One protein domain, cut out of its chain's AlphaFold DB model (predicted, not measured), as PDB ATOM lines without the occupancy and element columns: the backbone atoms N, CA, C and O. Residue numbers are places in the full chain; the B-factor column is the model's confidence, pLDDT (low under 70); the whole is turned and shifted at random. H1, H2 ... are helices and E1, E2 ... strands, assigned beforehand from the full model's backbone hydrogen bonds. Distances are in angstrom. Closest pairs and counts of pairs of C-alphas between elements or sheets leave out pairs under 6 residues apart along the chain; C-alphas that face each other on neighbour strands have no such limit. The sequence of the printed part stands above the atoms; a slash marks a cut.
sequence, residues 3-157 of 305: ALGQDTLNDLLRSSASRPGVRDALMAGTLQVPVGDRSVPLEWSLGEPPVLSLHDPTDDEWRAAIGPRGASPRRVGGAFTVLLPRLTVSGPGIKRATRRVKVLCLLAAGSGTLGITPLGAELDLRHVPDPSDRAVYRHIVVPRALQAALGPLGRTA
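What this domain is: This is residues 3 to 157 of the 305 residues of an uncharacterized protein of Streptomyces sp. NRRL F-7442 (UniProt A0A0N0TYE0). A strongly twisted antiparallel sheet of six strands, E2 to E7, curls round one long helix, H4, as an open trough, with the ends E2 and E7 apart. H1 and H2 make a corner at the sheet's rim, and the short H3 packs on E7. The printed part has 155 residues, with four named helices and seven named strands; along the chain E1 is followed by H1 and H2, then come E2, E3 and E4, then H3, then E5, E6 and E7, and last H4; the class is mixed, helices and strands, and the sheet is branched, with E5 having three neighbours, E3, E4 and E6. The whole is compact, with a radius of gyration of the C-alphas of 15.5 A and spans of 45 by 38 by 30 A.

How they stand to each other: Begin with E1, residues 3 to 5, which pairs with no named strand and meets H1, residues 6 to 17, only through their link. H1 only grazes the sheet; H2, residues 20 to 27, touches H1 only at the corner, C-alphas 17 and 23 being closest at 4.6 A. Next look at the hairpin E2, residues 28 to 35, and E3, residues 38 to 46, with N 31 and O 42 2.8 A apart. E5, residues 79 to 91, has E3 (N 45 to O 88, 2.9 A) and E4, residues 51 to 53 (N 51 to O 83, 2.9 A), on one side and E6, residues 94 to 110 (N 82 to O 103, 2.8 A), on the other side. E5, E6 and E7, residues 113 to 123, form a meander, each strand the antiparallel neighbour of the one before; N 104 and O 120 are 2.8 A apart. H3, residues 59 to 64, comes closest to E7 with C-alphas 64 and 122, 5.6 A apart. H4, residues 131 to 148, is on the same face as H3; its closest C-alpha to E7 is Leu 146, 5.9 A from that of Pro 118. Every O i to N i+4 pair is within hydrogen-bond range in H1 and H3, but 3 of 4 in H2 and 12 of 14 in H4.

Where its parts are: Find C-alpha 3 at (34.767, 53.805, 207.883), where E1 begins. E6, the longest strand, runs 37.2 A and bends by 84 degrees at residue 97; E5 runs 31.6 A and E7 29.0 A. H4 starts at C-alpha 131, (27.367, 10.330, 200.060), has a kink of 31 degrees, and ends 24.3 A on at C-alpha 148, (19.604, 32.031, 207.734); the kink is near residue 142.

The domain as a whole: The C-alphas of Ala 3 and Asp 37 are farthest apart, at 47.4 A. The printed part has no cut; H3 to E5 is the long link. Mean pLDDT of the printed part is 76.7, and residues 124 to 157 are among those under 70.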
ATOM      1  N   ALA A   3      34.045  55.067 207.786       87.19
ATOM      2  CA  ALA A   3      34.767  53.805 207.883       87.19
ATOM      3  C   ALA A   3      34.593  53.188 209.271       87.19
ATOM      4  O   ALA A   3      34.547  53.895 210.278       87.19
ATOM      5  N   LEU A   4      34.481  51.864 209.315       86.44
ATOM      6  CA  LEU A   4      34.263  51.102 210.537       86.44
ATOM      7  C   LEU A   4      35.073  49.803 210.495       86.44
ATOM      8  O   LEU A   4      34.902  48.984 209.590       86.44
ATOM      9  N   GLY A   5      35.953  49.622 211.477       88.62
ATOM     10  CA  GLY A   5      36.817  48.452 211.588       88.62
ATOM     11  C   GLY A   5      36.077  47.181 212.003       88.62
ATOM     12  O   GLY A   5      35.048  47.210 212.684       88.62
ATOM     13  N   GLN A   6      36.642  46.044 211.604       92.38
ATOM     14  CA  GLN A   6      36.130  44.707 211.893       92.38
ATOM     15  C   GLN A   6      35.954  44.441 213.389       92.38
ATOM     16  O   GLN A   6      34.932  43.884 213.787       92.38
ATOM     17  N   ASP A   7      36.935  44.816 214.211       91.38
ATOM     18  CA  ASP A   7      36.905  44.527 215.647       91.38
ATOM     19  C   ASP A   7      35.729  45.245 216.316       91.38
ATOM     20  O   ASP A   7      34.917  44.605 216.987       91.38
ATOM     21  N   THR A   8      35.541  46.533 216.004       86.88
ATOM     22  CA  THR A   8      34.384  47.318 216.453       86.88
ATOM     23  C   THR A   8      33.063  46.691 215.998       86.88
ATOM     24  O   THR A   8      32.122  46.581 216.784       86.88
ATOM     25  N   LEU A   9      32.968  46.247 214.740       86.38
ATOM     26  CA  LEU A   9      31.770  45.578 214.216       86.38
ATOM     27  C   LEU A   9      31.454  44.280 214.964       86.38
ATOM     28  O   LEU A   9      30.304  44.043 215.338       86.38
ATOM     29  N   ASN A  10      32.467  43.457 215.217       89.12
ATOM     30  CA  ASN A  10      32.316  42.214 215.965       89.12
ATOM     31  C   ASN A  10      31.929  42.465 217.429       89.12
ATOM     32  O   ASN A  10      31.122  41.717 217.987       89.12
ATOM     33  N   ASP A  11      32.437  43.526 218.052       87.50
ATOM     34  CA  ASP A  11      32.038  43.935 219.402       87.50
ATOM     35  C   ASP A  11      30.579  44.389 219.458       87.50
ATOM     36  O   ASP A  11      29.826  43.966 220.343       87.50
ATOM     37  N   LEU A  12      30.135  45.174 218.473       82.69
ATOM     38  CA  LEU A  12      28.740  45.594 218.351       82.69
ATOM     39  C   LEU A  12      27.800  44.404 218.134       82.69
ATOM     40  O   LEU A  12      26.726  44.354 218.740       82.69
ATOM     41  N   LEU A  13      28.198  43.419 217.322       81.69
ATOM     42  CA  LEU A  13      27.425  42.192 217.118       81.69
ATOM     43  C   LEU A  13      27.315  41.364 218.398       81.69
ATOM     44  O   LEU A  13      26.216  40.930 218.751       81.69
ATOM     45  N   ARG A  14      28.420  41.191 219.131       85.12
ATOM     46  CA  ARG A  14      28.422  40.489 220.425       85.12
ATOM     47  C   ARG A  14      27.525  41.188 221.447       85.12
ATOM     48  O   ARG A  14      26.698  40.532 222.075       85.12
ATOM     49  N   SER A  15      27.634  42.511 221.556       83.44
ATOM     50  CA  SER A  15      26.795  43.340 222.433       83.44
ATOM     51  C   SER A  15      25.310  43.299 222.042       83.44
ATOM     52  O   SER A  15      24.420  43.251 222.895       83.44
ATOM     53  N   SER A  16      25.009  43.249 220.744       78.38
ATOM     54  CA  SER A  16      23.632  43.113 220.255       78.38
ATOM     55  C   SER A  16      23.059  41.733 220.580       78.38
ATOM     56  O   SER A  16      21.930  41.635 221.059       78.38
ATOM     57  N   ALA A  17      23.852  40.674 220.412       78.12
ATOM     58  CA  ALA A  17      23.459  39.303 220.725       78.12
ATOM     59  C   ALA A  17      23.253  39.041 222.230       78.12
ATOM     60  O   ALA A  17      22.612  38.054 222.589       78.12
ATOM     61  N   SER A  18      23.739  39.909 223.129       79.31
ATOM     62  CA  SER A  18      23.430  39.815 224.564       79.31
ATOM     63  C   SER A  18      22.083  40.436 224.957       79.31
ATOM     64  O   SER A  18      21.625  40.224 226.078       79.31
ATOM     65  N   ARG A  19      21.420  41.188 224.066       82.25
ATOM     66  CA  ARG A  19      20.122  41.824 224.352       82.25
ATOM     67  C   ARG A  19      18.979  40.826 224.116       82.25
ATOM     68  O   ARG A  19      18.844  40.383 222.980       82.25
ATOM     69  N   PRO A  20      18.115  40.514 225.105       74.12
ATOM     70  CA  PRO A  20      17.124  39.432 225.003       74.12
ATOM     71  C   PRO A  20      16.254  39.456 223.733       74.12
ATOM     72  O   PRO A  20      16.198  38.463 223.019       74.12
ATOM     73  N   GLY A  21      15.671  40.606 223.373       70.12
ATOM     74  CA  GLY A  21      14.802  40.705 222.189       70.12
ATOM     75  C   GLY A  21      15.523  40.616 220.836       70.12
ATOM     76  O   GLY A  21      14.913  40.238 219.842       70.12
ATOM     77  N   VAL A  22      16.818  40.944 220.781       70.31
ATOM     78  CA  VAL A  22      17.635  40.824 219.558       70.31
ATOM     79  C   VAL A  22      18.255  39.434 219.476       70.31
ATOM     80  O   VAL A  22      18.323  38.848 218.400       70.31
ATOM     81  N   ARG A  23      18.667  38.883 220.621       74.50
ATOM     82  CA  ARG A  23      19.255  37.554 220.753       74.50
ATOM     83  C   ARG A  23      18.367  36.489 220.137       74.50
ATOM     84  O   ARG A  23      18.873  35.702 219.350       74.50
ATOM     85  N   ASP A  24      17.081  36.474 220.461       72.19
ATOM     86  CA  ASP A  24      16.188  35.410 219.999       72.19
ATOM     87  C   ASP A  24      16.008  35.445 218.476       72.19
ATOM     88  O   ASP A  24      16.053  34.401 217.832       72.19
ATOM     89  N   ALA A  25      15.926  36.642 217.885       70.81
ATOM     90  CA  ALA A  25      15.858  36.823 216.434       70.81
ATOM     91  C   ALA A  25      17.195  36.541 215.717       70.81
ATOM     92  O   ALA A  25      17.201  36.135 214.555       70.81
ATOM     93  N   LEU A  26      18.332  36.776 216.385       71.12
ATOM     94  CA  LEU A  26      19.672  36.634 215.802       71.12
ATOM     95  C   LEU A  26      20.237  35.219 215.968       71.12
ATOM     96  O   LEU A  26      20.987  34.755 215.113       71.12
ATOM     97  N   MET A  27      19.895  34.541 217.065       78.69
ATOM     98  CA  MET A  27      20.481  33.264 217.474       78.69
ATOM     99  C   MET A  27      19.608  32.052 217.159       78.69
ATOM    100  O   MET A  27      20.125  30.947 217.264       78.69
ATOM    101  N   ALA A  28      18.324  32.178 216.824       80.38
ATOM    102  CA  ALA A  28      17.495  31.010 216.531       80.38
ATOM    103  C   ALA A  28      16.344  31.325 215.575       80.38
ATOM    104  O   ALA A  28      15.922  32.466 215.419       80.38
ATOM    105  N   GLY A  29      15.805  30.285 214.943       76.69
ATOM    106  CA  GLY A  29      14.609  30.413 214.129       76.69
ATOM    107  C   GLY A  29      14.138  29.090 213.544       76.69
ATOM    108  O   GLY A  29      14.796  28.054 213.653       76.69
ATOM    109  N   THR A  30      12.990  29.146 212.878       75.56
ATOM    110  CA  THR A  30      12.413  28.011 212.156       75.56
ATOM    111  C   THR A  30      12.324  28.354 210.679       75.56
ATOM    112  O   THR A  30      11.930  29.454 210.297       75.56
ATOM    113  N   LEU A  31      12.679  27.396 209.833       69.31
ATOM    114  CA  LEU A  31      12.667  27.520 208.388       69.31
ATOM    115  C   LEU A  31      11.779  26.440 207.776       69.31
ATOM    116  O   LEU A  31      11.891  25.269 208.113       69.31
ATOM    117  N   GLN A  32      10.941  26.823 206.823       73.19
ATOM    118  CA  GLN A  32      10.121  25.895 206.050       73.19
ATOM    119  C   GLN A  32      10.904  25.365 204.838       73.19
ATOM    120  O   GLN A  32      11.366  26.144 203.997       73.19
ATOM    121  N   VAL A  33      11.084  24.042 204.759       62.81
ATOM    122  CA  VAL A  33      11.904  23.382 203.734       62.81
ATOM    123  C   VAL A  33      11.060  22.472 202.842       62.81
ATOM    124  O   VAL A  33      10.514  21.491 203.334       62.81
ATOM    125  N   PRO A  34      10.990  22.730 201.526       63.69
ATOM    126  CA  PRO A  34      10.312  21.851 200.590       63.69
ATOM    127  C   PRO A  34      11.108  20.554 200.397       63.69
ATOM    128  O   PRO A  34      12.302  20.583 200.092       63.69
ATOM    129  N   VAL A  35      10.435  19.421 200.564       65.31
ATOM    130  CA  VAL A  35      10.923  18.058 200.347       65.31
ATOM    131  C   VAL A  35       9.863  17.335 199.514       65.31
ATOM    132  O   VAL A  35       8.816  16.940 200.032       65.31
ATOM    133  N   GLY A  36      10.107  17.214 198.205       70.19
ATOM    134  CA  GLY A  36       9.073  16.804 197.250       70.19
ATOM    135  C   GLY A  36       7.897  17.787 197.266       70.19
ATOM    136  O   GLY A  36       8.110  18.996 197.204       70.19
ATOM    137  N   ASP A  37       6.680  17.268 197.437       75.94
ATOM    138  CA  ASP A  37       5.438  18.060 197.450       75.94
ATOM    139  C   ASP A  37       5.057  18.607 198.842       75.94
ATOM    140  O   ASP A  37       3.951  19.112 199.040       75.94
ATOM    141  N   ARG A  38       5.932  18.481 199.852       71.81
ATOM    142  CA  ARG A  38       5.648  18.886 201.244       71.81
ATOM    143  C   ARG A  38       6.670  19.881 201.768       71.81
ATOM    144  O   ARG A  38       7.821  19.852 201.356       71.81
ATOM    145  N   SER A  39       6.269  20.715 202.729       72.81
ATOM    146  CA  SER A  39       7.185  21.561 203.505       72.81
ATOM    147  C   SER A  39       7.416  20.974 204.895       72.81
ATOM    148  O   SER A  39       6.462  20.655 205.601       72.81
ATOM    149  N   VAL A  40       8.680  20.844 205.289       74.94
ATOM    150  CA  VAL A  40       9.127  20.349 206.592       74.94
ATOM    151  C   VAL A  40       9.775  21.501 207.368       74.94
ATOM    152  O   VAL A  40      10.673  22.154 206.827       74.94
ATOM    153  N   PRO A  41       9.374  21.767 208.623       77.50
ATOM    154  CA  PRO A  41      10.032  22.773 209.442       77.50
ATOM    155  C   PRO A  41      11.404  22.268 209.912       77.50
ATOM    156  O   PRO A  41      11.504  21.209 210.530       77.50
ATOM    157  N   LEU A  42      12.456  23.037 209.646       72.00
ATOM    158  CA  LEU A  42      13.779  22.870 210.237       72.00
ATOM    159  C   LEU A  42      14.036  23.993 211.230       72.00
ATOM    160  O   LEU A  42      13.946  25.172 210.896       72.00
ATOM    161  N   GLU A  43      14.399  23.622 212.443       82.38
ATOM    162  CA  GLU A  43      14.872  24.547 213.459       82.38
ATOM    163  C   GLU A  43      16.369  24.770 213.278       82.38
ATOM    164  O   GLU A  43      17.136  23.832 213.033       82.38
ATOM    165  N   TRP A  44      16.796  26.020 213.419       79.62
ATOM    166  CA  TRP A  44      18.201  26.381 213.467       79.62
ATOM    167  C   TRP A  44      18.493  27.222 214.705       79.62
ATOM    168  O   TRP A  44      17.649  27.969 215.195       79.62
ATOM    169  N   SER A  45      19.711  27.088 215.219       83.38
ATOM    170  CA  SER A  45      20.221  27.942 216.288       83.38
ATOM    171  C   SER A  45      21.723  28.160 216.180       83.38
ATOM    172  O   SER A  45      22.464  27.302 215.703       83.38
ATOM    173  N   LEU A  46      22.183  29.313 216.640       81.00
ATOM    174  CA  LEU A  46      23.577  29.670 216.819       81.00
ATOM    175  C   LEU A  46      23.919  29.532 218.302       81.00
ATOM    176  O   LEU A  46      23.316  30.170 219.161       81.00
ATOM    177  N   GLY A  47      24.898  28.681 218.608       82.81
ATOM    178  CA  GLY A  47      25.430  28.560 219.966       82.81
ATOM    179  C   GLY A  47      26.302  29.751 220.376       82.81
ATOM    180  O   GLY A  47      26.511  29.967 221.565       82.81
ATOM    181  N   GLU A  48      26.807  30.503 219.396       86.25
ATOM    182  CA  GLU A  48      27.683  31.665 219.558       86.25
ATOM    183  C   GLU A  48      27.361  32.719 218.486       86.25
ATOM    184  O   GLU A  48      26.955  32.336 217.380       86.25
ATOM    185  N   PRO A  49      27.564  34.021 218.768       84.12
ATOM    186  CA  PRO A  49      27.329  35.074 217.789       84.12
ATOM    187  C   PRO A  49      28.161  34.907 216.506       84.12
ATOM    188  O   PRO A  49      29.298  34.431 216.574       84.12
ATOM    189  N   PRO A  50      27.630  35.322 215.338       85.00
ATOM    190  CA  PRO A  50      28.412  35.414 214.112       85.00
ATOM    191  C   PRO A  50      29.642  36.309 214.287       85.00
ATOM    192  O   PRO A  50      29.584  37.323 214.983       85.00
ATOM    193  N   VAL A  51      30.729  35.958 213.602       89.12
ATOM    194  CA  VAL A  51      31.966  36.749 213.557       89.12
ATOM    195  C   VAL A  51      32.234  37.157 212.115       89.12
ATOM    196  O   VAL A  51      32.292  36.312 211.224       89.12
ATOM    197  N   LEU A  52      32.402  38.449 211.877       89.62
ATOM    198  CA  LEU A  52      32.761  39.009 210.583       89.62
ATOM    199  C   LEU A  52      34.281  38.980 210.407       89.62
ATOM    200  O   LEU A  52      35.022  39.394 211.299       89.62
ATOM    201  N   SER A  53      34.728  38.538 209.235       93.12
ATOM    202  CA  SER A  53      36.070  38.794 208.723       93.12
ATOM    203  C   SER A  53      35.941  39.619 207.449       93.12
ATOM    204  O   SER A  53      35.453  39.127 206.432       93.12
ATOM    205  N   LEU A  54      36.339  40.888 207.534       91.75
ATOM    206  CA  LEU A  54      36.232  41.901 206.477       91.75
ATOM    207  C   LEU A  54      37.481  41.945 205.589       91.75
ATOM    208  O   LEU A  54      37.764  42.951 204.941       91.75
ATOM    209  N   HIS A  55      38.262  40.873 205.602       90.44
ATOM    210  CA  HIS A  55      39.321  40.645 204.635       90.44
ATOM    211  C   HIS A  55      38.766  39.902 203.424       90.44
ATOM    212  O   HIS A  55      37.791  39.150 203.536       90.44
ATOM    213  N   ASP A  56      39.420  40.099 202.281       89.75
ATOM    214  CA  ASP A  56      39.077  39.376 201.065       89.75
ATOM    215  C   ASP A  56      39.185  37.861 201.311       89.75
ATOM    216  O   ASP A  56      40.183  37.404 201.883       89.75
ATOM    217  N   PRO A  57      38.189  37.066 200.880       91.56
ATOM    218  CA  PRO A  57      38.274  35.625 200.995       91.56
ATOM    219  C   PRO A  57      39.454  35.099 200.178       91.56
ATOM    220  O   PRO A  57      39.660  35.473 199.020       91.56
ATOM    221  N   THR A  58      40.197  34.186 200.784       91.19
ATOM    222  CA  THR A  58      41.313  33.468 200.179       91.19
ATOM    223  C   THR A  58      40.863  32.593 199.010       91.19
ATOM    224  O   THR A  58      39.705  32.186 198.876       91.19
ATOM    225  N   ASP A  59      41.823  32.233 198.165       89.56
ATOM    226  CA  ASP A  59      41.623  31.325 197.037       89.56
ATOM    227  C   ASP A  59      41.044  29.965 197.443       89.56
ATOM    228  O   ASP A  59      40.228  29.388 196.717       89.56
ATOM    229  N   ASP A  60      41.452  29.455 198.603       88.25
ATOM    230  CA  ASP A  60      40.962  28.193 199.153       88.25
ATOM    231  C   ASP A  60      39.505  28.302 199.594       88.25
ATOM    232  O   ASP A  60      38.705  27.420 199.281       88.25
ATOM    233  N   GLU A  61      39.134  29.414 200.232       89.50
ATOM    234  CA  GLU A  61      37.753  29.685 200.643       89.50
ATOM    235  C   GLU A  61      36.821  29.776 199.432       89.50
ATOM    236  O   GLU A  61      35.755  29.161 199.428       89.50
ATOM    237  N   TRP A  62      37.238  30.456 198.359       89.81
ATOM    238  CA  TRP A  62      36.466  30.512 197.114       89.81
ATOM    239  C   TRP A  62      36.275  29.141 196.462       89.81
ATOM    240  O   TRP A  62      35.188  28.842 195.965       89.81
ATOM    241  N   ARG A  63      37.317  28.300 196.451       86.19
ATOM    242  CA  ARG A  63      37.249  26.952 195.861       86.19
ATOM    243  C   ARG A  63      36.397  25.995 196.689       86.19
ATOM    244  O   ARG A  63      35.688  25.169 196.119       86.19
ATOM    245  N   ALA A  64      36.472  26.099 198.014       84.00
ATOM    246  CA  ALA A  64      35.732  25.246 198.937       84.00
ATOM    247  C   ALA A  64      34.264  25.675 199.114       84.00
ATOM    248  O   ALA A  64      33.440  24.869 199.557       84.00
ATOM    249  N   ALA A  65      33.922  26.918 198.765       86.50
ATOM    250  CA  ALA A  65      32.569  27.437 198.884       86.50
ATOM    251  C   ALA A  65      31.592  26.752 197.919       86.50
ATOM    252  O   ALA A  65      31.826  26.622 196.715       86.50
ATOM    253  N   ILE A  66      30.434  26.377 198.456       82.94
ATOM    254  CA  ILE A  66      29.301  25.840 197.708       82.94
ATOM    255  C   ILE A  66      28.239  26.939 197.620       82.94
ATOM    256  O   ILE A  66      27.727  27.407 198.639       82.94
ATOM    257  N   GLY A  67      27.926  27.378 196.403       79.81
ATOM    258  CA  GLY A  67      26.915  28.397 196.139       79.81
ATOM    259  C   GLY A  67      25.473  27.865 196.198       79.81
ATOM    260  O   GLY A  67      25.246  26.661 196.342       79.81
ATOM    261  N   PRO A  68      24.462  28.737 196.010       68.31
ATOM    262  CA  PRO A  68      23.036  28.417 196.188       68.31
ATOM    263  C   PRO A  68      22.485  27.278 195.315       68.31
ATOM    264  O   PRO A  68      21.437  26.719 195.622       68.31
ATOM    265  N   ARG A  69      23.170  26.934 194.218       67.75
ATOM    266  CA  ARG A  69      22.796  25.844 193.295       67.75
ATOM    267  C   ARG A  69      23.775  24.668 193.331       67.75
ATOM    268  O   ARG A  69      23.829  23.885 192.393       67.75
ATOM    269  N   GLY A  70      24.600  24.576 194.374       66.00
ATOM    270  CA  GLY A  70      25.641  23.552 194.492       66.00
ATOM    271  C   GLY A  70      26.903  23.822 193.661       66.00
ATOM    272  O   GLY A  70      27.894  23.119 193.833       66.00
ATOM    273  N   ALA A  71      26.894  24.836 192.790       75.56
ATOM    274  CA  ALA A  71      28.062  25.274 192.030       75.56
ATOM    275  C   ALA A  71      28.936  26.231 192.854       75.56
ATOM    276  O   ALA A  71      28.409  27.011 193.650       75.56
ATOM    277  N   SER A  72      30.251  26.209 192.631       80.31
ATOM    278  CA  SER A  72      31.170  27.167 193.254       80.31
ATOM    279  C   SER A  72      30.813  28.605 192.850       80.31
ATOM    280  O   SER A  72      30.514  28.856 191.675       80.31
ATOM    281  N   PRO A  73      30.813  29.558 193.794       85.69
ATOM    282  CA  PRO A  73      30.477  30.939 193.492       85.69
ATOM    283  C   PRO A  73      31.570  31.621 192.665       85.69
ATOM    284  O   PRO A  73      32.748  31.269 192.729       85.69
ATOM    285  N   ARG A  74      31.173  32.624 191.875       87.25
ATOM    286  CA  ARG A  74      32.124  33.469 191.142       87.25
ATOM    287  C   ARG A  74      32.785  34.449 192.104       87.25
ATOM    288  O   ARG A  74      32.102  35.016 192.953       87.25
ATOM    289  N   ARG A  75      34.085  34.683 191.913       89.88
ATOM    290  CA  ARG A  75      34.817  35.721 192.644       89.88
ATOM    291  C   ARG A  75      34.251  37.093 192.300       89.88
ATOM    292  O   ARG A  75      34.044  37.399 191.126       89.88
ATOM    293  N   VAL A  76      34.026  37.901 193.326       88.25
ATOM    294  CA  VAL A  76      33.589  39.296 193.214       88.25
ATOM    295  C   VAL A  76      34.417  40.144 194.175       88.25
ATOM    296  O   VAL A  76      34.776  39.673 195.254       88.25
ATOM    297  N   GLY A  77      34.750  41.368 193.763       85.00
ATOM    298  CA  GLY A  77      35.458  42.321 194.621       85.00
ATOM    299  C   GLY A  77      34.586  42.776 195.792       85.00
ATOM    300  O   GLY A  77      33.360  42.799 195.678       85.00
ATOM    301  N   GLY A  78      35.221  43.110 196.915       85.25
ATOM    302  CA  GLY A  78      34.532  43.539 198.135       85.25
ATOM    303  C   GLY A  78      33.753  42.429 198.847       85.25
ATOM    304  O   GLY A  78      32.880  42.706 199.675       85.25
ATOM    305  N   ALA A  79      34.024  41.169 198.494       91.12
ATOM    306  CA  ALA A  79      33.520  40.032 199.240       91.12
ATOM    307  C   ALA A  79      34.208  39.959 200.606       91.12
ATOM    308  O   ALA A  79      35.363  40.334 200.764       91.12
ATOM    309  N   PHE A  80      33.500  39.422 201.584       92.00
ATOM    310  CA  PHE A  80      34.011  39.187 202.927       92.00
ATOM    311  C   PHE A  80      33.448  37.870 203.454       92.00
ATOM    312  O   PHE A  80      32.637  37.218 202.785       92.00
ATOM    313  N   THR A  81      33.857  37.457 204.652       91.75
ATOM    314  CA  THR A  81      33.353  36.218 205.249       91.75
ATOM    315  C   THR A  81      32.624  36.453 206.564       91.75
ATOM    316  O   THR A  81      32.991  37.294 207.382       91.75
ATOM    317  N   VAL A  82      31.559  35.685 206.774       89.75
ATOM    318  CA  VAL A  82      30.820  35.584 208.030       89.75
ATOM    319  C   VAL A  82      31.032  34.184 208.570       89.75
ATOM    320  O   VAL A  82      30.609  33.195 207.973       89.75
ATOM    321  N   LEU A  83      31.697  34.083 209.709       88.69
ATOM    322  CA  LEU A  83      31.858  32.837 210.425       88.69
ATOM    323  C   LEU A  83      30.668  32.626 211.361       88.69
ATOM    324  O   LEU A  83      30.393  33.449 212.227       88.69
ATOM    325  N   LEU A  84      30.008  31.483 211.216       86.44
ATOM    326  CA  LEU A  84      29.021  30.947 212.145       86.44
ATOM    327  C   LEU A  84      29.718  29.857 212.972       86.44
ATOM    328  O   LEU A  84      29.893  28.737 212.475       86.44
ATOM    329  N   PRO A  85      30.174  30.150 214.204       84.81
ATOM    330  CA  PRO A  85      31.042  29.230 214.939       84.81
ATOM    331  C   PRO A  85      30.332  27.928 215.319       84.81
ATOM    332  O   PRO A  85      30.924  26.851 215.255       84.81
ATOM    333  N   ARG A  86      29.047  28.022 215.692       86.06
ATOM    334  CA  ARG A  86      28.238  26.899 216.189       86.06
ATOM    335  C   ARG A  86      26.816  26.930 215.632       86.06
ATOM    336  O   ARG A  86      25.866  27.140 216.383       86.06
ATOM    337  N   LEU A  87      26.659  26.696 214.331       82.12
ATOM    338  CA  LEU A  87      25.349  26.538 213.700       82.12
ATOM    339  C   LEU A  87      24.797  25.136 213.969       82.12
ATOM    340  O   LEU A  87      25.388  24.141 213.555       82.12
ATOM    341  N   THR A  88      23.661  25.063 214.647       82.56
ATOM    342  CA  THR A  88      22.909  23.837 214.905       82.56
ATOM    343  C   THR A  88      21.661  23.807 214.041       82.56
ATOM    344  O   THR A  88      20.931  24.790 214.008       82.56
ATOM    345  N   VAL A  89      21.406  22.681 213.377       75.81
ATOM    346  CA  VAL A  89      20.187  22.442 212.591       75.81
ATOM    347  C   VAL A  89      19.540  21.133 213.042       75.81
ATOM    348  O   VAL A  89      20.242  20.142 213.272       75.81
ATOM    349  N   SER A  90      18.216  21.123 213.175       79.12
ATOM    350  CA  SER A  90      17.409  19.946 213.526       79.12
ATOM    351  C   SER A  90      16.026  19.997 212.879       79.12
ATOM    352  O   SER A  90      15.522  21.067 212.561       79.12
ATOM    353  N   GLY A  91      15.388  18.841 212.694       77.19
ATOM    354  CA  GLY A  91      14.004  18.776 212.225       77.19
ATOM    355  C   GLY A  91      13.522  17.346 211.977       77.19
ATOM    356  O   GLY A  91      14.282  16.395 212.176       77.19
ATOM    357  N   PRO A  92      12.264  17.164 211.544       69.75
ATOM    358  CA  PRO A  92      11.701  15.853 211.239       69.75
ATOM    359  C   PRO A  92      12.560  15.098 210.214       69.75
ATOM    360  O   PRO A  92      12.780  15.574 209.104       69.75
ATOM    361  N   GLY A  93      13.073  13.924 210.595       65.94
ATOM    362  CA  GLY A  93      13.940  13.104 209.738       65.94
ATOM    363  C   GLY A  93      15.393  13.586 209.612       65.94
ATOM    364  O   GLY A  93      16.189  12.906 208.971       65.94
ATOM    365  N   ILE A  94      15.773  14.699 210.251       67.12
ATOM    366  CA  ILE A  94      17.149  15.214 210.266       67.12
ATOM    367  C   ILE A  94      17.717  15.109 211.681       67.12
ATOM    368  O   ILE A  94      17.235  15.749 212.619       67.12
ATOM    369  N   LYS A  95      18.788  14.324 211.844       68.50
ATOM    370  CA  LYS A  95      19.531  14.271 213.110       68.50
ATOM    371  C   LYS A  95      20.115  15.647 213.420       68.50
ATOM    372  O   LYS A  95      20.731  16.267 212.557       68.50
ATOM    373  N   ARG A  96      19.964  16.089 214.673       79.06
ATOM    374  CA  ARG A  96      20.554  17.338 215.169       79.06
ATOM    375  C   ARG A  96      22.051  17.369 214.856       79.06
ATOM    376  O   ARG A  96      22.792  16.495 215.302       79.06
ATOM    377  N   ALA A  97      22.487  18.389 214.127       74.25
ATOM    378  CA  ALA A  97      23.874  18.550 213.714       74.25
ATOM    379  C   ALA A  97      24.366  19.959 214.042       74.25
ATOM    380  O   ALA A  97      23.740  20.937 213.643       74.25
ATOM    381  N   THR A  98      25.500  20.057 214.740       81.50
ATOM    382  CA  THR A  98      26.183  21.328 215.022       81.50
ATOM    383  C   THR A  98      27.473  21.413 214.222       81.50
ATOM    384  O   THR A  98      28.282  20.482 214.252       81.50
ATOM    385  N   ARG A  99      27.675  22.511 213.492       80.06
ATOM    386  CA  ARG A  99      28.833  22.722 212.620       80.06
ATOM    387  C   ARG A  99      29.321  24.162 212.675       80.06
ATOM    388  O   ARG A  99      28.551  25.094 212.891       80.06
ATOM    389  N   ARG A 100      30.617  24.309 212.420       84.12
ATOM    390  CA  ARG A 100      31.238  25.584 212.082       84.12
ATOM    391  C   ARG A 100      31.058  25.808 210.582       84.12
ATOM    392  O   ARG A 100      31.407  24.925 209.800       84.12
ATOM    393  N   VAL A 101      30.499  26.948 210.193       83.56
ATOM    394  CA  VAL A 101      30.219  27.282 208.788       83.56
ATOM    395  C   VAL A 101      30.788  28.654 208.488       83.56
ATOM    396  O   VAL A 101      30.547  29.590 209.246       83.56
ATOM    397  N   LYS A 102      31.536  28.786 207.395       88.75
ATOM    398  CA  LYS A 102      31.991  30.091 206.911       88.75
ATOM    399  C   LYS A 102      31.192  30.450 205.670       88.75
ATOM    400  O   LYS A 102      31.062  29.643 204.759       88.75
ATOM    401  N   VAL A 103      30.623  31.642 205.653       88.12
ATOM    402  CA  VAL A 103      29.772  32.130 204.576       88.12
ATOM    403  C   VAL A 103      30.488  33.265 203.868       88.12
ATOM    404  O   VAL A 103      30.877  34.232 204.508       88.12
ATOM    405  N   LEU A 104      30.660  33.154 202.556       91.25
ATOM    406  CA  LEU A 104      31.144  34.240 201.713       91.25
ATOM    407  C   LEU A 104      29.967  35.173 201.439       91.25
ATOM    408  O   LEU A 104      28.903  34.716 201.017       91.25
ATOM    409  N   CYS A 105      30.166  36.463 201.658       89.38
ATOM    410  CA  CYS A 105      29.137  37.487 201.580       89.38
ATOM    411  C   CYS A 105      29.610  38.681 200.757       89.38
ATOM    412  O   CYS A 105      30.800  38.964 200.671       89.38
ATOM    413  N   LEU A 106      28.647  39.409 200.206       89.12
ATOM    414  CA  LEU A 106      28.815  40.746 199.657       89.12
ATOM    415  C   LEU A 106      27.944  41.717 200.452       89.12
ATOM    416  O   LEU A 106      26.832  41.371 200.860       89.12
ATOM    417  N   LEU A 107      28.451  42.928 200.658       85.69
ATOM    418  CA  LEU A 107      27.711  44.007 201.290       85.69
ATOM    419  C   LEU A 107      27.107  44.886 200.196       85.69
ATOM    420  O   LEU A 107      27.790  45.250 199.242       85.69
ATOM    421  N   ALA A 108      25.838  45.233 200.335       78.00
ATOM    422  CA  ALA A 108      25.161  46.164 199.452       78.00
ATOM    423  C   ALA A 108      24.392  47.181 200.288       78.00
ATOM    424  O   ALA A 108      23.899  46.871 201.370       78.00
ATOM    425  N   ALA A 109      24.258  48.391 199.770       75.69
ATOM    426  CA  ALA A 109      23.316  49.365 200.284       75.69
ATOM    427  C   ALA A 109      22.400  49.803 199.149       75.69
ATOM    428  O   ALA A 109      22.845  50.002 198.020       75.69
ATOM    429  N   GLY A 110      21.113  49.903 199.452       67.69
ATOM    430  CA  GLY A 110      20.119  50.387 198.507       67.69
ATOM    431  C   GLY A 110      18.885  50.886 199.236       67.69
ATOM    432  O   GLY A 110      18.408  50.234 200.171       67.69
ATOM    433  N   SER A 111      18.383  52.052 198.823       68.12
ATOM    434  CA  SER A 111      17.157  52.653 199.355       68.12
ATOM    435  C   SER A 111      17.179  52.798 200.882       68.12
ATOM    436  O   SER A 111      16.211  52.456 201.561       68.12
ATOM    437  N   GLY A 112      18.306  53.251 201.439       69.62
ATOM    438  CA  GLY A 112      18.488  53.402 202.883       69.62
ATOM    439  C   GLY A 112      18.515  52.093 203.681       69.62
ATOM    440  O   GLY A 112      18.293  52.121 204.887       69.62
ATOM    441  N   THR A 113      18.772  50.943 203.053       76.75
ATOM    442  CA  THR A 113      18.897  49.657 203.759       76.75
ATOM    443  C   THR A 113      20.239  48.997 203.499       76.75
ATOM    444  O   THR A 113      20.738  48.993 202.374       76.75
ATOM    445  N   LEU A 114      20.818  48.424 204.554       78.88
ATOM    446  CA  LEU A 114      21.969  47.544 204.471       78.88
ATOM    447  C   LEU A 114      21.497  46.142 204.082       78.88
ATOM    448  O   LEU A 114      20.703  45.515 204.788       78.88
ATOM    449  N   GLY A 115      22.007  45.639 202.967       79.12
ATOM    450  CA  GLY A 115      21.832  44.274 202.506       79.12
ATOM    451  C   GLY A 115      23.133  43.493 202.632       79.12
ATOM    452  O   GLY A 115      24.202  43.968 202.261       79.12
ATOM    453  N   ILE A 116      23.032  42.257 203.103       82.62
ATOM    454  CA  ILE A 116      24.081  41.258 202.914       82.62
ATOM    455  C   ILE A 116      23.561  40.287 201.866       82.62
ATOM    456  O   ILE A 116      22.394  39.913 201.907       82.62
ATOM    457  N   THR A 117      24.402  39.914 200.908       85.00
ATOM    458  CA  THR A 117      24.083  38.906 199.892       85.00
ATOM    459  C   THR A 117      25.049  37.741 200.058       85.00
ATOM    460  O   THR A 117      26.255  37.951 199.943       85.00
ATOM    461  N   PRO A 118      24.577  36.513 200.323       85.31
ATOM    462  CA  PRO A 118      25.456  35.379 200.503       85.31
ATOM    463  C   PRO A 118      25.833  34.831 199.124       85.31
ATOM    464  O   PRO A 118      24.988  34.635 198.250       85.31
ATOM    465  N   LEU A 119      27.113  34.564 198.934       88.00
ATOM    466  CA  LEU A 119      27.669  34.063 197.685       88.00
ATOM    467  C   LEU A 119      27.835  32.544 197.737       88.00
ATOM    468  O   LEU A 119      27.524  31.851 196.771       88.00
ATOM    469  N   GLY A 120      28.263  32.007 198.878       86.62
ATOM    470  CA  GLY A 120      28.401  30.569 199.096       86.62
ATOM    471  C   GLY A 120      28.829  30.245 200.520       86.62
ATOM    472  O   GLY A 120      29.218  31.141 201.265       86.62
ATOM    473  N   ALA A 121      28.738  28.975 200.912       86.31
ATOM    474  CA  ALA A 121      29.196  28.519 202.224       86.31
ATOM    475  C   ALA A 121      30.300  27.476 202.085       86.31
ATOM    476  O   ALA A 121      30.175  26.518 201.322       86.31
ATOM    477  N   GLU A 122      31.354  27.645 202.866       85.12
ATOM    478  CA  GLU A 122      32.348  26.627 203.150       85.12
ATOM    479  C   GLU A 122      31.831  25.753 204.301       85.12
ATOM    480  O   GLU A 122      31.535  26.240 205.401       85.12
ATOM    481  N   LEU A 123      31.717  24.450 204.043       71.69
ATOM    482  CA  LEU A 123      31.303  23.468 205.036       71.69
ATOM    483  C   LEU A 123      32.262  22.280 205.003       71.69
ATOM    484  O   LEU A 123      32.426  21.636 203.964       71.69
ATOM    485  N   ASP A 124      32.891  21.976 206.139       66.62
ATOM    486  CA  ASP A 124      33.787  20.825 206.234       66.62
ATOM    487  C   ASP A 124      32.976  19.520 206.239       66.62
ATOM    488  O   ASP A 124      32.354  19.136 207.231       66.62
ATOM    489  N   LEU A 125      32.966  18.846 205.087       63.06
ATOM    490  CA  LEU A 125      32.269  17.580 204.863       63.06
ATOM    491  C   LEU A 125      33.195  16.358 204.954       63.06
ATOM    492  O   LEU A 125      32.744  15.237 204.703       63.06
ATOM    493  N   ARG A 126      34.477  16.534 205.311       63.41
ATOM    494  CA  ARG A 126      35.477  15.447 205.307       63.41
ATOM    495  C   ARG A 126      35.113  14.293 206.243       63.41
ATOM    496  O   ARG A 126      35.464  13.152 205.965       63.41
ATOM    497  N   HIS A 127      34.361  14.574 207.306       58.81
ATOM    498  CA  HIS A 127      33.920  13.589 208.302       58.81
ATOM    499  C   HIS A 127      32.456  13.153 208.149       58.81
ATOM    500  O   HIS A 127      31.906  12.538 209.057       58.81
ATOM    501  N   VAL A 128      31.811  13.463 207.019       60.97
ATOM    502  CA  VAL A 128      30.497  12.908 206.664       60.97
ATOM    503  C   VAL A 128      30.753  11.719 205.733       60.97
ATOM    504  O   VAL A 128      31.101  11.950 204.574       60.97
ATOM    505  N   PRO A 129      30.701  10.464 206.211       53.81
ATOM    506  CA  PRO A 129      31.088   9.304 205.407       53.81
ATOM    507  C   PRO A 129      30.050   8.942 204.334       53.81
ATOM    508  O   PRO A 129      30.442   8.472 203.271       53.81
ATOM    509  N   ASP A 130      28.759   9.201 204.568       61.31
ATOM    510  CA  ASP A 130      27.676   8.843 203.642       61.31
ATOM    511  C   ASP A 130      27.523   9.881 202.501       61.31
ATOM    512  O   ASP A 130      27.297  11.071 202.765       61.31
ATOM    513  N   PRO A 131      27.632   9.473 201.219       62.19
ATOM    514  CA  PRO A 131      27.367  10.330 200.060       62.19
ATOM    515  C   PRO A 131      25.963  10.953 200.041       62.19
ATOM    516  O   PRO A 131      25.806  12.081 199.564       62.19
ATOM    517  N   SER A 132      24.961  10.258 200.581       56.69
ATOM    518  CA  SER A 132      23.572  10.728 200.657       56.69
ATOM    519  C   SER A 132      23.446  11.873 201.661       56.69
ATOM    520  O   SER A 132      22.874  12.918 201.349       56.69
ATOM    521  N   ASP A 133      24.096  11.741 202.820       57.78
ATOM    522  CA  ASP A 133      24.187  12.818 203.808       57.78
ATOM    523  C   ASP A 133      24.933  14.025 203.233       57.78
ATOM    524  O   ASP A 133      24.491  15.163 203.389       57.78
ATOM    525  N   ARG A 134      26.033  13.810 202.493       63.78
ATOM    526  CA  ARG A 134      26.748  14.902 201.804       63.78
ATOM    527  C   ARG A 134      25.846  15.651 200.826       63.78
ATOM    528  O   ARG A 134      25.948  16.876 200.750       63.78
ATOM    529  N   ALA A 135      24.975  14.953 200.099       60.47
ATOM    530  CA  ALA A 135      24.005  15.576 199.201       60.47
ATOM    531  C   ALA A 135      22.967  16.407 199.976       60.47
ATOM    532  O   ALA A 135      22.699  17.546 199.593       60.47
ATOM    533  N   VAL A 136      22.464  15.913 201.112       61.88
ATOM    534  CA  VAL A 136      21.573  16.675 202.009       61.88
ATOM    535  C   VAL A 136      22.268  17.936 202.531       61.88
ATOM    536  O   VAL A 136      21.705  19.030 202.462       61.88
ATOM    537  N   TYR A 137      23.523  17.840 202.977       65.62
ATOM    538  CA  TYR A 137      24.263  19.019 203.431       65.62
ATOM    539  C   TYR A 137      24.491  20.033 202.304       65.62
ATOM    540  O   TYR A 137      24.301  21.229 202.511       65.62
ATOM    541  N   ARG A 138      24.856  19.570 201.104       66.12
ATOM    542  CA  ARG A 138      25.149  20.434 199.949       66.12
ATOM    543  C   ARG A 138      23.918  21.090 199.339       66.12
ATOM    544  O   ARG A 138      23.991  22.252 198.958       66.12
ATOM    545  N   HIS A 139      22.813  20.361 199.219       61.81
ATOM    546  CA  HIS A 139      21.635  20.813 198.474       61.81
ATOM    547  C   HIS A 139      20.510  21.338 199.366       61.81
ATOM    548  O   HIS A 139      19.637  22.050 198.878       61.81
ATOM    549  N   ILE A 140      20.538  21.025 200.666       59.81
ATOM    550  CA  ILE A 140      19.510  21.448 201.621       59.81
ATOM    551  C   ILE A 140      20.134  22.317 202.714       59.81
ATOM    552  O   ILE A 140      19.753  23.473 202.853       59.81
ATOM    553  N   VAL A 141      21.127  21.830 203.462       61.88
ATOM    554  CA  VAL A 141      21.639  22.566 204.639       61.88
ATOM    555  C   VAL A 141      22.404  23.834 204.249       61.88
ATOM    556  O   VAL A 141      22.152  24.886 204.825       61.88
ATOM    557  N   VAL A 142      23.300  23.778 203.259       65.62
ATOM    558  CA  VAL A 142      24.129  24.924 202.843       65.62
ATOM    559  C   VAL A 142      23.299  26.072 202.245       65.62
ATOM    560  O   VAL A 142      23.376  27.174 202.786       65.62
ATOM    561  N   PRO A 143      22.449  25.872 201.214       62.28
ATOM    562  CA  PRO A 143      21.610  26.943 200.665       62.28
ATOM    563  C   PRO A 143      20.703  27.596 201.709       62.28
ATOM    564  O   PRO A 143      20.368  28.774 201.604       62.28
ATOM    565  N   ARG A 144      20.314  26.842 202.740       60.88
ATOM    566  CA  ARG A 144      19.449  27.331 203.812       60.88
ATOM    567  C   ARG A 144      20.206  27.995 204.958       60.88
ATOM    568  O   ARG A 144      19.730  29.008 205.453       60.88
ATOM    569  N   ALA A 145      21.400  27.525 205.311       59.06
ATOM    570  CA  ALA A 145      22.320  28.242 206.196       59.06
ATOM    571  C   ALA A 145      22.706  29.603 205.598       59.06
ATOM    572  O   ALA A 145      22.751  30.604 206.308       59.06
ATOM    573  N   LEU A 146      22.893  29.648 204.273       65.12
ATOM    574  CA  LEU A 146      23.096  30.886 203.528       65.12
ATOM    575  C   LEU A 146      21.907  31.838 203.667       65.12
ATOM    576  O   LEU A 146      22.133  33.019 203.873       65.12
ATOM    577  N   GLN A 147      20.663  31.345 203.620       63.03
ATOM    578  CA  GLN A 147      19.470  32.165 203.876       63.03
ATOM    579  C   GLN A 147      19.344  32.602 205.345       63.03
ATOM    580  O   GLN A 147      18.972  33.744 205.605       63.03
ATOM    581  N   ALA A 148      19.669  31.729 206.303       56.72
ATOM    582  CA  ALA A 148      19.604  32.031 207.734       56.72
ATOM    583  C   ALA A 148      20.609  33.120 208.148       56.72
ATOM    584  O   ALA A 148      20.278  33.982 208.956       56.72
ATOM    585  N   ALA A 149      21.797  33.148 207.533       56.16
ATOM    586  CA  ALA A 149      22.788  34.205 207.746       56.16
ATOM    587  C   ALA A 149      22.299  35.604 207.308       56.16
ATOM    588  O   ALA A 149      22.833  36.610 207.773       56.16
ATOM    589  N   LEU A 150      21.281  35.683 206.439       59.12
ATOM    590  CA  LEU A 150      20.733  36.949 205.938       59.12
ATOM    591  C   LEU A 150      19.695  37.582 206.852       59.12
ATOM    592  O   LEU A 150      19.560  38.800 206.842       59.12
ATOM    593  N   GLY A 151      18.940  36.770 207.593       55.91
ATOM    594  CA  GLY A 151      17.762  37.227 208.335       55.91
ATOM    595  C   GLY A 151      18.059  38.274 209.417       55.91
ATOM    596  O   GLY A 151      17.312  39.244 209.505       55.91
ATOM    597  N   PRO A 152      19.136  38.125 210.212       53.44
ATOM    598  CA  PRO A 152      19.444  39.079 211.278       53.44
ATOM    599  C   PRO A 152      20.385  40.225 210.885       53.44
ATOM    600  O   PRO A 152      20.437  41.234 211.581       53.44
ATOM    601  N   LEU A 153      21.178  40.048 209.823       55.75
ATOM    602  CA  LEU A 153      22.223  40.998 209.415       55.75
ATOM    603  C   LEU A 153      21.846  41.813 208.166       55.75
ATOM    604  O   LEU A 153      22.431  42.864 207.915       55.75
ATOM    605  N   GLY A 154      20.886  41.334 207.372       57.28
ATOM    606  CA  GLY A 154      20.333  42.042 206.224       57.28
ATOM    607  C   GLY A 154      19.000  42.688 206.584       57.28
ATOM    608  O   GLY A 154      18.153  42.044 207.194       57.28
ATOM    609  N   ARG A 155      18.791  43.930 206.127       60.50
ATOM    610  CA  ARG A 155      17.626  44.816 206.355       60.50
ATOM    611  C   ARG A 155      17.712  45.754 207.557       60.50
ATOM    612  O   ARG A 155      16.692  46.259 208.017       60.50
ATOM    613  N   THR A 156      18.919  46.072 208.010       69.75
ATOM    614  CA  THR A 156      19.108  47.210 208.916       69.75
ATOM    615  C   THR A 156      18.925  48.508 208.135       69.75
ATOM    616  O   THR A 156      19.553  48.696 207.091       69.75
ATOM    617  N   ALA A 157      18.066  49.405 208.622       69.44
ATOM    618  CA  ALA A 157      17.958  50.745 208.060       69.44
ATOM    619  C   ALA A 157      19.287  51.485 208.265       69.44
ATOM    620  O   ALA A 157      19.788  51.579 209.388       69.44
TER     621      ALA A 157